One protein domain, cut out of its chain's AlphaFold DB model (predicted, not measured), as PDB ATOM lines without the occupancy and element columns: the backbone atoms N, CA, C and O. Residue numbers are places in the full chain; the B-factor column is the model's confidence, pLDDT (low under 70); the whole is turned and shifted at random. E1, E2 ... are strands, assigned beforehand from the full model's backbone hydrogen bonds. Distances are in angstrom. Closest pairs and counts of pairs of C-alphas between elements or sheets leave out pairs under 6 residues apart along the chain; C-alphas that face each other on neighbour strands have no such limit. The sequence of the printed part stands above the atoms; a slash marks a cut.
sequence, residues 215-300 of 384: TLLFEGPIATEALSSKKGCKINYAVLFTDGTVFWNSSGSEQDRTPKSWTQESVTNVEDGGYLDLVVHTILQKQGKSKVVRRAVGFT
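AT A GLANCE: This is residues 215 to 300 of the 384 residues of an uncharacterized protein of Taphrina deformans (strain PYCC 5710 / ATCC 11124 / CBS 356.35 / IMI 108563 / JCM 9778 / NBRC 8474) (UniProt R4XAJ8). A small closed barrel of six strands, E1 to E6, makes the body, with the loop of residues 250 to 261 reaching outward on one side. The chain goes round the ring strand by strand as a meander, each strand the antiparallel neighbour of the one before, and E6 closes the ring with E1. The printed part has 86 residues, with six named strands and no named helix, and the class is all strand. The whole is compact, with a radius of gyration of the C-alphas of 12.5 A and spans of 34 by 31 by 29 A.

IN THESE COORDINATES: E1, residues 216 to 226, begins at C-alpha 216 (21.099, -22.815, 14.244), is 24.3 A long and bends by 78 degrees at residue 221. E2 is residues 234 to 241, 21.5 A, and E3 is residues 245 to 249, 13.6 A. E4, residues 262 to 271, is 23.8 A long and bends by 75 degrees at residue 268. E5 is residues 278 to 286, 23.9 A. E6, residues 289 to 299, is 28.9 A long, bends by 56 degrees at residue 296 and ends at C-alpha 299 (9.988, -27.622, 2.728).

HOW THE PARTS SIT: E1 and E2 form a hairpin, antiparallel at 147 degrees, with N 222 and O 236 2.8 A apart, within hydrogen-bond range. The hairpin of E2 and E3 has N 239 and O 247 at 3.1 A, and that of E3 and E4 has N 263 and O 248 at 2.8 A. In the hairpin of E4 and E5, N 271 and O 279 are 2.8 A apart; in that of E5 and E6, N 284 and O 291 are 2.8 A apart. E6 and E1 are antiparallel, with N 223 and O 298 at 2.9 A. E1 and E4 are apart, and so are E3 and E6.

THE WHOLE: The C-alphas of Gln 255 and Gly 274 are the two farthest apart, 34.9 A. The printed part has no cut. The link from E3 to E4 is long, with 12 residues. Mean pLDDT of the printed part is 78.6, and residues 250 to 257, 273, 275 to 276 and 300 are under 70.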
ATOM      1  N   THR A 215      21.769 -21.339  18.705       90.12
ATOM      2  CA  THR A 215      22.027 -22.563  17.939       90.12
ATOM      3  C   THR A 215      21.152 -22.567  16.696       90.12
ATOM      4  O   THR A 215      19.931 -22.454  16.794       90.12
ATOM      5  N   LEU A 216      21.782 -22.683  15.527       89.44
ATOM      6  CA  LEU A 216      21.099 -22.815  14.244       89.44
ATOM      7  C   LEU A 216      20.460 -24.209  14.140       89.44
ATOM      8  O   LEU A 216      21.166 -25.211  14.212       89.44
ATOM      9  N   LEU A 217      19.138 -24.261  13.970       88.56
ATOM     10  CA  LEU A 217      18.379 -25.506  13.792       88.56
ATOM     11  C   LEU A 217      18.097 -25.808  12.323       88.56
ATOM     12  O   LEU A 217      18.173 -26.959  11.902       88.56
ATOM     13  N   PHE A 218      17.752 -24.779  11.552       87.69
ATOM     14  CA  PHE A 218      17.429 -24.923  10.140       87.69
ATOM     15  C   PHE A 218      17.866 -23.689   9.362       87.69
ATOM     16  O   PHE A 218      17.730 -22.555   9.821       87.69
ATOM     17  N   GLU A 219      18.357 -23.939   8.158       88.19
ATOM     18  CA  GLU A 219      18.726 -22.935   7.178       88.19
ATOM     19  C   GLU A 219      18.331 -23.463   5.800       88.19
ATOM     20  O   GLU A 219      18.795 -24.529   5.394       88.19
ATOM     21  N   GLY A 220      17.505 -22.723   5.062       86.38
ATOM     22  CA  GLY A 220      17.190 -23.125   3.698       86.38
ATOM     23  C   GLY A 220      15.985 -22.441   3.064       86.38
ATOM     24  O   GLY A 220      15.287 -21.648   3.703       86.38
ATOM     25  N   PRO A 221      15.737 -22.747   1.779       83.69
ATOM     26  CA  PRO A 221      14.542 -22.306   1.083       83.69
ATOM     27  C   PRO A 221      13.292 -22.973   1.664       83.69
ATOM     28  O   PRO A 221      13.272 -24.171   1.951       83.69
ATOM     29  N   ILE A 222      12.232 -22.185   1.798       84.31
ATOM     30  CA  ILE A 222      10.907 -22.633   2.212       84.31
ATOM     31  C   ILE A 222       9.841 -22.017   1.312       84.31
ATOM     32  O   ILE A 222       9.917 -20.852   0.914       84.31
ATOM     33  N   ALA A 223       8.816 -22.796   1.005       82.88
ATOM     34  CA  ALA A 223       7.605 -22.306   0.376       82.88
ATOM     35  C   ALA A 223       6.675 -21.790   1.478       82.88
ATOM     36  O   ALA A 223       6.399 -22.502   2.441       82.88
ATOM     37  N   THR A 224       6.210 -20.550   1.363       80.12
ATOM     38  CA  THR A 224       5.287 -19.963   2.339       80.12
ATOM     39  C   THR A 224       4.018 -19.475   1.672       80.12
ATOM     40  O   THR A 224       4.059 -18.749   0.674       80.12
ATOM     41  N   GLU A 225       2.889 -19.812   2.278       81.62
ATOM     42  CA  GLU A 225       1.582 -19.302   1.896       81.62
ATOM     43  C   GLU A 225       0.948 -18.597   3.096       81.62
ATOM     44  O   GLU A 225       0.813 -19.149   4.193       81.62
ATOM     45  N   ALA A 226       0.607 -17.322   2.908       78.19
ATOM     46  CA  ALA A 226      -0.047 -16.539   3.943       78.19
ATOM     47  C   ALA A 226      -1.538 -16.882   3.949       78.19
ATOM     48  O   ALA A 226      -2.283 -16.381   3.114       78.19
ATOM     49  N   LEU A 227      -1.985 -17.660   4.939       76.75
ATOM     50  CA  LEU A 227      -3.373 -18.145   5.033       76.75
ATOM     51  C   LEU A 227      -4.425 -17.022   5.133       76.75
ATOM     52  O   LEU A 227      -5.606 -17.244   4.901       76.75
ATOM     53  N   SER A 228      -4.004 -15.802   5.475       72.06
ATOM     54  CA  SER A 228      -4.863 -14.609   5.547       72.06
ATOM     55  C   SER A 228      -4.949 -13.816   4.235       72.06
ATOM     56  O   SER A 228      -5.616 -12.784   4.181       72.06
ATOM     57  N   SER A 229      -4.254 -14.244   3.181       71.00
ATOM     58  CA  SER A 229      -4.060 -13.480   1.949       71.00
ATOM     59  C   SER A 229      -4.360 -14.353   0.736       71.00
ATOM     60  O   SER A 229      -3.786 -15.420   0.598       71.00
ATOM     61  N   LYS A 230      -5.143 -13.853  -0.230       74.00
ATOM     62  CA  LYS A 230      -5.346 -14.523  -1.538       74.00
ATOM     63  C   LYS A 230      -4.098 -14.503  -2.444       74.00
ATOM     64  O   LYS A 230      -4.196 -14.741  -3.643       74.00
ATOM     65  N   LYS A 231      -2.930 -14.126  -1.912       71.44
ATOM     66  CA  LYS A 231      -1.674 -14.075  -2.676       71.44
ATOM     67  C   LYS A 231      -1.094 -15.482  -2.752       71.44
ATOM     68  O   LYS A 231      -1.018 -16.145  -1.726       71.44
ATOM     69  N   GLY A 232      -0.654 -15.879  -3.944       71.38
ATOM     70  CA  GLY A 232      -0.042 -17.184  -4.176       71.38
ATOM     71  C   GLY A 232       1.208 -17.439  -3.329       71.38
ATOM     72  O   GLY A 232       1.801 -16.517  -2.756       71.38
ATOM     73  N   CYS A 233       1.592 -18.712  -3.274       77.19
ATOM     74  CA  CYS A 233       2.766 -19.197  -2.560       77.19
ATOM     75  C   CYS A 233       4.043 -18.453  -2.988       77.19
ATOM     76  O   CYS A 233       4.281 -18.215  -4.174       77.19
ATOM     77  N   LYS A 234       4.872 -18.083  -2.007       78.56
ATOM     78  CA  LYS A 234       6.170 -17.437  -2.218       78.56
ATOM     79  C   LYS A 234       7.286 -18.310  -1.675       78.56
ATOM     80  O   LYS A 234       7.228 -18.726  -0.518       78.56
ATOM     81  N   ILE A 235       8.323 -18.515  -2.484       77.56
ATOM     82  CA  ILE A 235       9.576 -19.110  -2.023       77.56
ATOM     83  C   ILE A 235      10.363 -18.026  -1.288       77.56
ATOM     84  O   ILE A 235      10.664 -16.974  -1.851       77.56
ATOM     85  N   ASN A 236      10.668 -18.295  -0.028       82.69
ATOM     86  CA  ASN A 236      11.501 -17.472   0.834       82.69
ATOM     87  C   ASN A 236      12.695 -18.298   1.307       82.69
ATOM     88  O   ASN A 236      12.728 -19.515   1.147       82.69
ATOM     89  N   TYR A 237      13.659 -17.641   1.933       84.94
ATOM     90  CA  TYR A 237      14.737 -18.312   2.647       84.94
ATOM     91  C   TYR A 237      14.566 -18.075   4.144       84.94
ATOM     92  O   TYR A 237      14.329 -16.935   4.552       84.94
ATOM     93  N   ALA A 238      14.657 -19.138   4.941       87.19
ATOM     94  CA  ALA A 238      14.455 -19.093   6.380       87.19
ATOM     95  C   ALA A 238      15.680 -19.565   7.160       87.19
ATOM     96  O   ALA A 238      16.378 -20.497   6.759       87.19
ATOM     97  N   VAL A 239      15.886 -18.921   8.305       88.38
ATOM     98  CA  VAL A 239      16.889 -19.274   9.313       88.38
ATOM     99  C   VAL A 239      16.163 -19.423  10.644       88.38
ATOM    100  O   VAL A 239      15.546 -18.457  11.083       88.38
ATOM    101  N   LEU A 240      16.209 -20.606  11.260       89.31
ATOM    102  CA  LEU A 240      15.541 -20.935  12.527       89.31
ATOM    103  C   LEU A 240      16.570 -21.227  13.621       89.31
ATOM    104  O   LEU A 240      17.488 -22.026  13.420       89.31
ATOM    105  N   PHE A 241      16.359 -20.641  14.798       90.50
ATOM    106  CA  PHE A 241      17.190 -20.828  15.986       90.50
ATOM    107  C   PHE A 241      16.471 -21.603  17.103       90.50
ATOM    108  O   PHE A 241      15.245 -21.705  17.117       90.50
ATOM    109  N   THR A 242      17.236 -22.127  18.068       87.38
ATOM    110  CA  THR A 242      16.724 -22.884  19.231       87.38
ATOM    111  C   THR A 242      15.770 -22.122  20.139       87.38
ATOM    112  O   THR A 242      14.967 -22.744  20.824       87.38
ATOM    113  N   ASP A 243      15.829 -20.794  20.143       84.88
ATOM    114  CA  ASP A 243      14.915 -19.938  20.904       84.88
ATOM    115  C   ASP A 243      13.588 -19.666  20.171       84.88
ATOM    116  O   ASP A 243      12.790 -18.844  20.618       84.88
ATOM    117  N   GLY A 244      13.357 -20.321  19.028       82.12
ATOM    118  CA  GLY A 244      12.169 -20.124  18.202       82.12
ATOM    119  C   GLY A 244      12.204 -18.851  17.355       82.12
ATOM    120  O   GLY A 244      11.199 -18.510  16.734       82.12
ATOM    121  N   THR A 245      13.326 -18.125  17.292       82.31
ATOM    122  CA  THR A 245      13.460 -16.980  16.380       82.31
ATOM    123  C   THR A 245      13.638 -17.468  14.950       82.31
ATOM    124  O   THR A 245      14.506 -18.303  14.682       82.31
ATOM    125  N   VAL A 246      12.872 -16.896  14.024       81.50
ATOM    126  CA  VAL A 246      13.011 -17.152  12.593       81.50
ATOM    127  C   VAL A 246      13.213 -15.846  11.833       81.50
ATOM    128  O   VAL A 246      12.585 -14.830  12.127       81.50
ATOM    129  N   PHE A 247      14.097 -15.877  10.841       81.31
ATOM    130  CA  PHE A 247      14.308 -14.772   9.913       81.31
ATOM    131  C   PHE A 247      13.922 -15.203   8.503       81.31
ATOM    132  O   PHE A 247      14.446 -16.197   8.005       81.31
ATOM    133  N   TRP A 248      13.035 -14.444   7.857       85.06
ATOM    134  CA  TRP A 248      12.641 -14.655   6.465       85.06
ATOM    135  C   TRP A 248      13.242 -13.579   5.581       85.06
ATOM    136  O   TRP A 248      13.031 -12.391   5.819       85.06
ATOM    137  N   ASN A 249      13.908 -13.998   4.512       80.38
ATOM    138  CA  ASN A 249      14.195 -13.122   3.391       80.38
ATOM    139  C   ASN A 249      13.115 -13.332   2.326       80.38
ATOM    140  O   ASN A 249      12.989 -14.431   1.772       80.38
ATOM    141  N   SER A 250      12.326 -12.285   2.076       66.69
ATOM    142  CA  SER A 250      11.391 -12.246   0.958       66.69
ATOM    143  C   SER A 250      11.974 -11.353  -0.123       66.69
ATOM    144  O   SER A 250      12.220 -10.182   0.149       66.69
ATOM    145  N   SER A 251      12.117 -11.898  -1.332       58.03
ATOM    146  CA  SER A 251      12.672 -11.265  -2.539       58.03
ATOM    147  C   SER A 251      14.167 -10.924  -2.500       58.03
ATOM    148  O   SER A 251      14.569  -9.925  -1.919       58.03
ATOM    149  N   GLY A 252      14.971 -11.710  -3.222       51.75
ATOM    150  CA  GLY A 252      16.318 -11.313  -3.636       51.75
ATOM    151  C   GLY A 252      17.145 -12.469  -4.197       51.75
ATOM    152  O   GLY A 252      17.099 -13.582  -3.673       51.75
ATOM    153  N   SER A 253      17.915 -12.195  -5.253       55.44
ATOM    154  CA  SER A 253      19.108 -12.975  -5.601       55.44
ATOM    155  C   SER A 253      20.096 -12.945  -4.421       55.44
ATOM    156  O   SER A 253      19.975 -12.109  -3.523       55.44
ATOM    157  N   GLU A 254      21.096 -13.835  -4.381       56.56
ATOM    158  CA  GLU A 254      22.070 -13.878  -3.270       56.56
ATOM    159  C   GLU A 254      22.777 -12.536  -2.991       56.56
ATOM    160  O   GLU A 254      23.269 -12.332  -1.883       56.56
ATOM    161  N   GLN A 255      22.779 -11.613  -3.958       55.69
ATOM    162  CA  GLN A 255      23.416 -10.299  -3.874       55.69
ATOM    163  C   GLN A 255      22.655  -9.267  -3.009       55.69
ATOM    164  O   GLN A 255      23.280  -8.310  -2.563       55.69
ATOM    165  N   ASP A 256      21.371  -9.477  -2.674       58.00
ATOM    166  CA  ASP A 256      20.525  -8.494  -1.955       58.00
ATOM    167  C   ASP A 256      20.300  -8.799  -0.451       58.00
ATOM    168  O   ASP A 256      19.345  -8.320   0.178       58.00
ATOM    169  N   ARG A 257      21.178  -9.593   0.183       68.69
ATOM    170  CA  ARG A 257      21.096  -9.947   1.621       68.69
ATOM    171  C   ARG A 257      21.528  -8.794   2.543       68.69
ATOM    172  O   ARG A 257      22.487  -8.914   3.300       68.69
ATOM    173  N   THR A 258      20.822  -7.670   2.484       70.12
ATOM    174  CA  THR A 258      20.993  -6.553   3.427       70.12
ATOM    175  C   THR A 258      20.114  -6.747   4.669       70.12
ATOM    176  O   THR A 258      19.044  -7.342   4.555       70.12
ATOM    177  N   PRO A 259      20.455  -6.183   5.843       74.06
ATOM    178  CA  PRO A 259      19.617  -6.293   7.046       74.06
ATOM    179  C   PRO A 259      18.155  -5.855   6.848       74.06
ATOM    180  O   PRO A 259      17.264  -6.316   7.551       74.06
ATOM    181  N   LYS A 260      17.885  -4.987   5.862       74.62
ATOM    182  CA  LYS A 260      16.542  -4.475   5.551       74.62
ATOM    183  C   LYS A 260      15.652  -5.470   4.795       74.62
ATOM    184  O   LYS A 260      14.438  -5.278   4.805       74.62
ATOM    185  N   SER A 261      16.216  -6.481   4.127       77.56
ATOM    186  CA  SER A 261      15.438  -7.512   3.417       77.56
ATOM    187  C   SER A 261      14.990  -8.658   4.329       77.56
ATOM    188  O   SER A 261      14.113  -9.440   3.957       77.56
ATOM    189  N   TRP A 262      15.525  -8.720   5.552       80.44
ATOM    190  CA  TRP A 262      15.153  -9.720   6.541       80.44
ATOM    191  C   TRP A 262      13.973  -9.269   7.392       80.44
ATOM    192  O   TRP A 262      13.890  -8.140   7.871       80.44
ATOM    193  N   THR A 263      13.057 -10.201   7.609       83.50
ATOM    194  CA  THR A 263      11.940 -10.051   8.530       83.50
ATOM    195  C   THR A 263      12.159 -10.993   9.701       83.50
ATOM    196  O   THR A 263      12.198 -12.204   9.501       83.50
ATOM    197  N   GLN A 264      12.313 -10.445  10.906       83.94
ATOM    198  CA  GLN A 264      12.403 -11.230  12.135       83.94
ATOM    199  C   GLN A 264      11.006 -11.531  12.668       83.94
ATOM    200  O   GLN A 264      10.175 -10.627  12.799       83.94
ATOM    201  N   GLU A 265      10.766 -12.784  13.037       86.56
ATOM    202  CA  GLU A 265       9.562 -13.165  13.763       86.56
ATOM    203  C   GLU A 265       9.879 -14.218  14.821       86.56
ATOM    204  O   GLU A 265      10.809 -15.015  14.690       86.56
ATOM    205  N   SER A 266       9.091 -14.212  15.890       85.69
ATOM    206  CA  SER A 266       9.197 -15.187  16.975       85.69
ATOM    207  C   SER A 266       8.121 -16.248  16.802       85.69
ATOM    208  O   SER A 266       6.941 -15.907  16.723       85.69
ATOM    209  N   VAL A 267       8.511 -17.520  16.734       84.69
ATOM    210  CA  VAL A 267       7.572 -18.645  16.675       84.69
ATOM    211  C   VAL A 267       6.864 -18.768  18.020       84.69
ATOM    212  O   VAL A 267       7.506 -18.835  19.064       84.69
ATOM    213  N   THR A 268       5.534 -18.786  17.992       87.88
ATOM    214  CA  THR A 268       4.697 -18.959  19.188       87.88
ATOM    215  C   THR A 268       4.033 -20.319  19.248       87.88
ATOM    216  O   THR A 268       3.837 -20.847  20.337       87.88
ATOM    217  N   ASN A 269       3.671 -20.878  18.096       85.88
ATOM    218  CA  ASN A 269       3.065 -22.197  17.997       85.88
ATOM    219  C   ASN A 269       3.397 -22.838  16.644       85.88
ATOM    220  O   ASN A 269       3.551 -22.137  15.639       85.88
ATOM    221  N   VAL A 270       3.469 -24.165  16.621       83.75
ATOM    222  CA  VAL A 270       3.625 -24.965  15.405       83.75
ATOM    223  C   VAL A 270       2.549 -26.039  15.417       83.75
ATOM    224  O   VAL A 270       2.439 -26.807  16.369       83.75
ATOM    225  N   GLU A 271       1.751 -26.074  14.359       86.69
ATOM    226  CA  GLU A 271       0.675 -27.037  14.152       86.69
ATOM    227  C   GLU A 271       1.018 -27.937  12.962       86.69
ATOM    228  O   GLU A 271       1.678 -27.507  12.008       86.69
ATOM    229  N   ASP A 272       0.545 -29.181  13.004       80.19
ATOM    230  CA  ASP A 272       0.560 -30.061  11.838       80.19
ATOM    231  C   ASP A 272      -0.387 -29.488  10.768       80.19
ATOM    232  O   ASP A 272      -1.563 -29.220  11.032       80.19
ATOM    233  N   GLY A 273       0.147 -29.239   9.572       69.19
ATOM    234  CA  GLY A 273      -0.606 -28.697   8.442       69.19
ATOM    235  C   GLY A 273      -1.197 -29.764   7.517       69.19
ATOM    236  O   GLY A 273      -1.827 -29.419   6.510       69.19
ATOM    237  N   GLY A 274      -1.007 -31.053   7.825       73.94
ATOM    238  CA  GLY A 274      -1.464 -32.169   7.005       73.94
ATOM    239  C   GLY A 274      -0.724 -32.241   5.666       73.94
ATOM    240  O   GLY A 274       0.388 -32.746   5.587       73.94
ATOM    241  N   TYR A 275      -1.353 -31.767   4.581       55.69
ATOM    242  CA  TYR A 275      -0.756 -31.781   3.230       55.69
ATOM    243  C   TYR A 275       0.277 -30.658   3.005       55.69
ATOM    244  O   TYR A 275       1.075 -30.726   2.069       55.69
ATOM    245  N   LEU A 276       0.237 -29.613   3.834       56.53
ATOM    246  CA  LEU A 276       1.250 -28.564   3.921       56.53
ATOM    247  C   LEU A 276       2.115 -28.919   5.129       56.53
ATOM    248  O   LEU A 276       1.568 -29.022   6.220       56.53
ATOM    249  N   ASP A 277       3.418 -29.139   4.936       72.31
ATOM    250  CA  ASP A 277       4.265 -29.815   5.931       72.31
ATOM    251  C   ASP A 277       4.130 -29.251   7.360       72.31
ATOM    252  O   ASP A 277       4.137 -30.027   8.309       72.31
ATOM    253  N   LEU A 278       3.974 -27.929   7.540       82.50
ATOM    254  CA  LEU A 278       3.730 -27.296   8.845       82.50
ATOM    255  C   LEU A 278       2.860 -26.031   8.736       82.50
ATOM    256  O   LEU A 278       2.971 -25.264   7.777       82.50
ATOM    257  N   VAL A 279       2.067 -25.733   9.770       82.50
ATOM    258  CA  VAL A 279       1.461 -24.406   9.978       82.50
ATOM    259  C   VAL A 279       2.156 -23.718  11.147       82.50
ATOM    260  O   VAL A 279       2.107 -24.173  12.285       82.50
ATOM    261  N   VAL A 280       2.808 -22.592  10.876       84.56
ATOM    262  CA  VAL A 280       3.597 -21.858  11.868       84.56
ATOM    263  C   VAL A 280       2.882 -20.567  12.245       84.56
ATOM    264  O   VAL A 280       2.493 -19.767  11.385       84.56
ATOM    265  N   HIS A 281       2.723 -20.366  13.550       86.12
ATOM    266  CA  HIS A 281       2.232 -19.137  14.152       86.12
ATOM    267  C   HIS A 281       3.424 -18.329  14.633       86.12
ATOM    268  O   HIS A 281       4.260 -18.814  15.398       86.12
ATOM    269  N   THR A 282       3.506 -17.091  14.171       86.50
ATOM    270  CA  THR A 282       4.641 -16.221  14.446       86.50
ATOM    271  C   THR A 282       4.171 -14.843  14.876       86.50
ATOM    272  O   THR A 282       3.096 -14.380  14.490       86.50
ATOM    273  N   ILE A 283       4.975 -14.162  15.686       84.69
ATOM    274  CA  ILE A 283       4.790 -12.747  15.999       84.69
ATOM    275  C   ILE A 283       5.756 -11.949  15.136       84.69
ATOM    276  O   ILE A 283       6.964 -11.954  15.366       84.69
ATOM    277  N   LEU A 284       5.199 -11.229  14.166       82.69
ATOM    278  CA  LEU A 284       5.912 -10.228  13.394       82.69
ATOM    279  C   LEU A 284       5.967  -8.925  14.195       82.69
ATOM    280  O   LEU A 284       4.929  -8.305  14.445       82.69
ATOM    281  N   GLN A 285       7.170  -8.489  14.559       76.50
ATOM    282  CA  GLN A 285       7.391  -7.177  15.165       76.50
ATOM    283  C   GLN A 285       7.794  -6.170  14.085       76.50
ATOM    284  O   GLN A 285       8.830  -6.308  13.440       76.50
ATOM    285  N   LYS A 286       6.980  -5.130  13.878       76.88
ATOM    286  CA  LYS A 286       7.301  -4.035  12.951       76.88
ATOM    287  C   LYS A 286       6.919  -2.697  13.571       76.88
ATOM    288  O   LYS A 286       5.750  -2.472  13.872       76.88
ATOM    289  N   GLN A 287       7.896  -1.799  13.733       73.69
ATOM    290  CA  GLN A 287       7.684  -0.418  14.209       73.69
ATOM    291  C   GLN A 287       6.879  -0.339  15.526       73.69
ATOM    292  O   GLN A 287       5.906   0.404  15.628       73.69
ATOM    293  N   GLY A 288       7.235  -1.163  16.519       73.00
ATOM    294  CA  GLY A 288       6.562  -1.190  17.826       73.00
ATOM    295  C   GLY A 288       5.173  -1.843  17.836       73.00
ATOM    296  O   GLY A 288       4.537  -1.896  18.884       73.00
ATOM    297  N   LYS A 289       4.695  -2.364  16.699       78.88
ATOM    298  CA  LYS A 289       3.454  -3.141  16.614       78.88
ATOM    299  C   LYS A 289       3.778  -4.621  16.443       78.88
ATOM    300  O   LYS A 289       4.551  -4.997  15.563       78.88
ATOM    301  N   SER A 290       3.139  -5.444  17.267       81.81
ATOM    302  CA  SER A 290       3.182  -6.902  17.167       81.81
ATOM    303  C   SER A 290       1.966  -7.387  16.391       81.81
ATOM    304  O   SER A 290       0.832  -7.042  16.728       81.81
ATOM    305  N   LYS A 291       2.186  -8.188  15.349       85.75
ATOM    306  CA  LYS A 291       1.118  -8.838  14.586       85.75
ATOM    307  C   LYS A 291       1.331 -10.343  14.594       85.75
ATOM    308  O   LYS A 291       2.386 -10.811  14.179       85.75
ATOM    309  N   VAL A 292       0.310 -11.091  15.002       85.12
ATOM    310  CA  VAL A 292       0.306 -12.547  14.840       85.12
ATOM    311  C   VAL A 292       0.086 -12.871  13.365       85.12
ATOM    312  O   VAL A 292      -0.867 -12.389  12.743       85.12
ATOM    313  N   VAL A 293       0.984 -13.663  12.792       85.00
ATOM    314  CA  VAL A 293       0.920 -14.138  11.414       85.00
ATOM    315  C   VAL A 293       0.845 -15.657  11.434       85.00
ATOM    316  O   VAL A 293       1.583 -16.322  12.152       85.00
ATOM    317  N   ARG A 294      -0.072 -16.205  10.638       85.81
ATOM    318  CA  ARG A 294      -0.219 -17.646  10.430       85.81
ATOM    319  C   ARG A 294       0.223 -17.974   9.011       85.81
ATOM    320  O   ARG A 294      -0.316 -17.395   8.058       85.81
ATOM    321  N   ARG A 295       1.210 -18.856   8.865       82.94
ATOM    322  CA  ARG A 295       1.737 -19.283   7.561       82.94
ATOM    323  C   ARG A 295       1.703 -20.791   7.441       82.94
ATOM    324  O   ARG A 295       2.122 -21.479   8.363       82.94
ATOM    325  N   ALA A 296       1.280 -21.274   6.282       82.88
ATOM    326  CA  ALA A 296       1.643 -22.616   5.868       82.88
ATOM    327  C   ALA A 296       3.081 -22.589   5.340       82.88
ATOM    328  O   ALA A 296       3.444 -21.695   4.566       82.88
ATOM    329  N   VAL A 297       3.889 -23.538   5.795       81.38
ATOM    330  CA  VAL A 297       5.296 -23.704   5.444       81.38
ATOM    331  C   VAL A 297       5.459 -25.087   4.828       81.38
ATOM    332  O   VAL A 297       5.124 -26.090   5.449       81.38
ATOM    333  N   GLY A 298       5.967 -25.124   3.599       78.25
ATOM    334  CA  GLY A 298       6.400 -26.348   2.934       78.25
ATOM    335  C   GLY A 298       7.913 -26.340   2.753       78.25
ATOM    336  O   GLY A 298       8.492 -25.310   2.384       78.25
ATOM    337  N   PHE A 299       8.560 -27.477   2.988       73.62
ATOM    338  CA  PHE A 299       9.988 -27.622   2.728       73.62
ATOM    339  C   PHE A 299      10.178 -28.034   1.270       73.62
ATOM    340  O   PHE A 299       9.615 -29.017   0.800       73.62
ATOM    341  N   THR A 300      10.994 -27.298   0.515       62.38
ATOM    342  CA  THR A 300      11.198 -27.582  -0.920       62.38
ATOM    343  C   THR A 300      12.018 -28.854  -1.179       62.38
ATOM    344  O   THR A 300      12.307 -29.191  -2.324       62.38
TER     345      THR A 300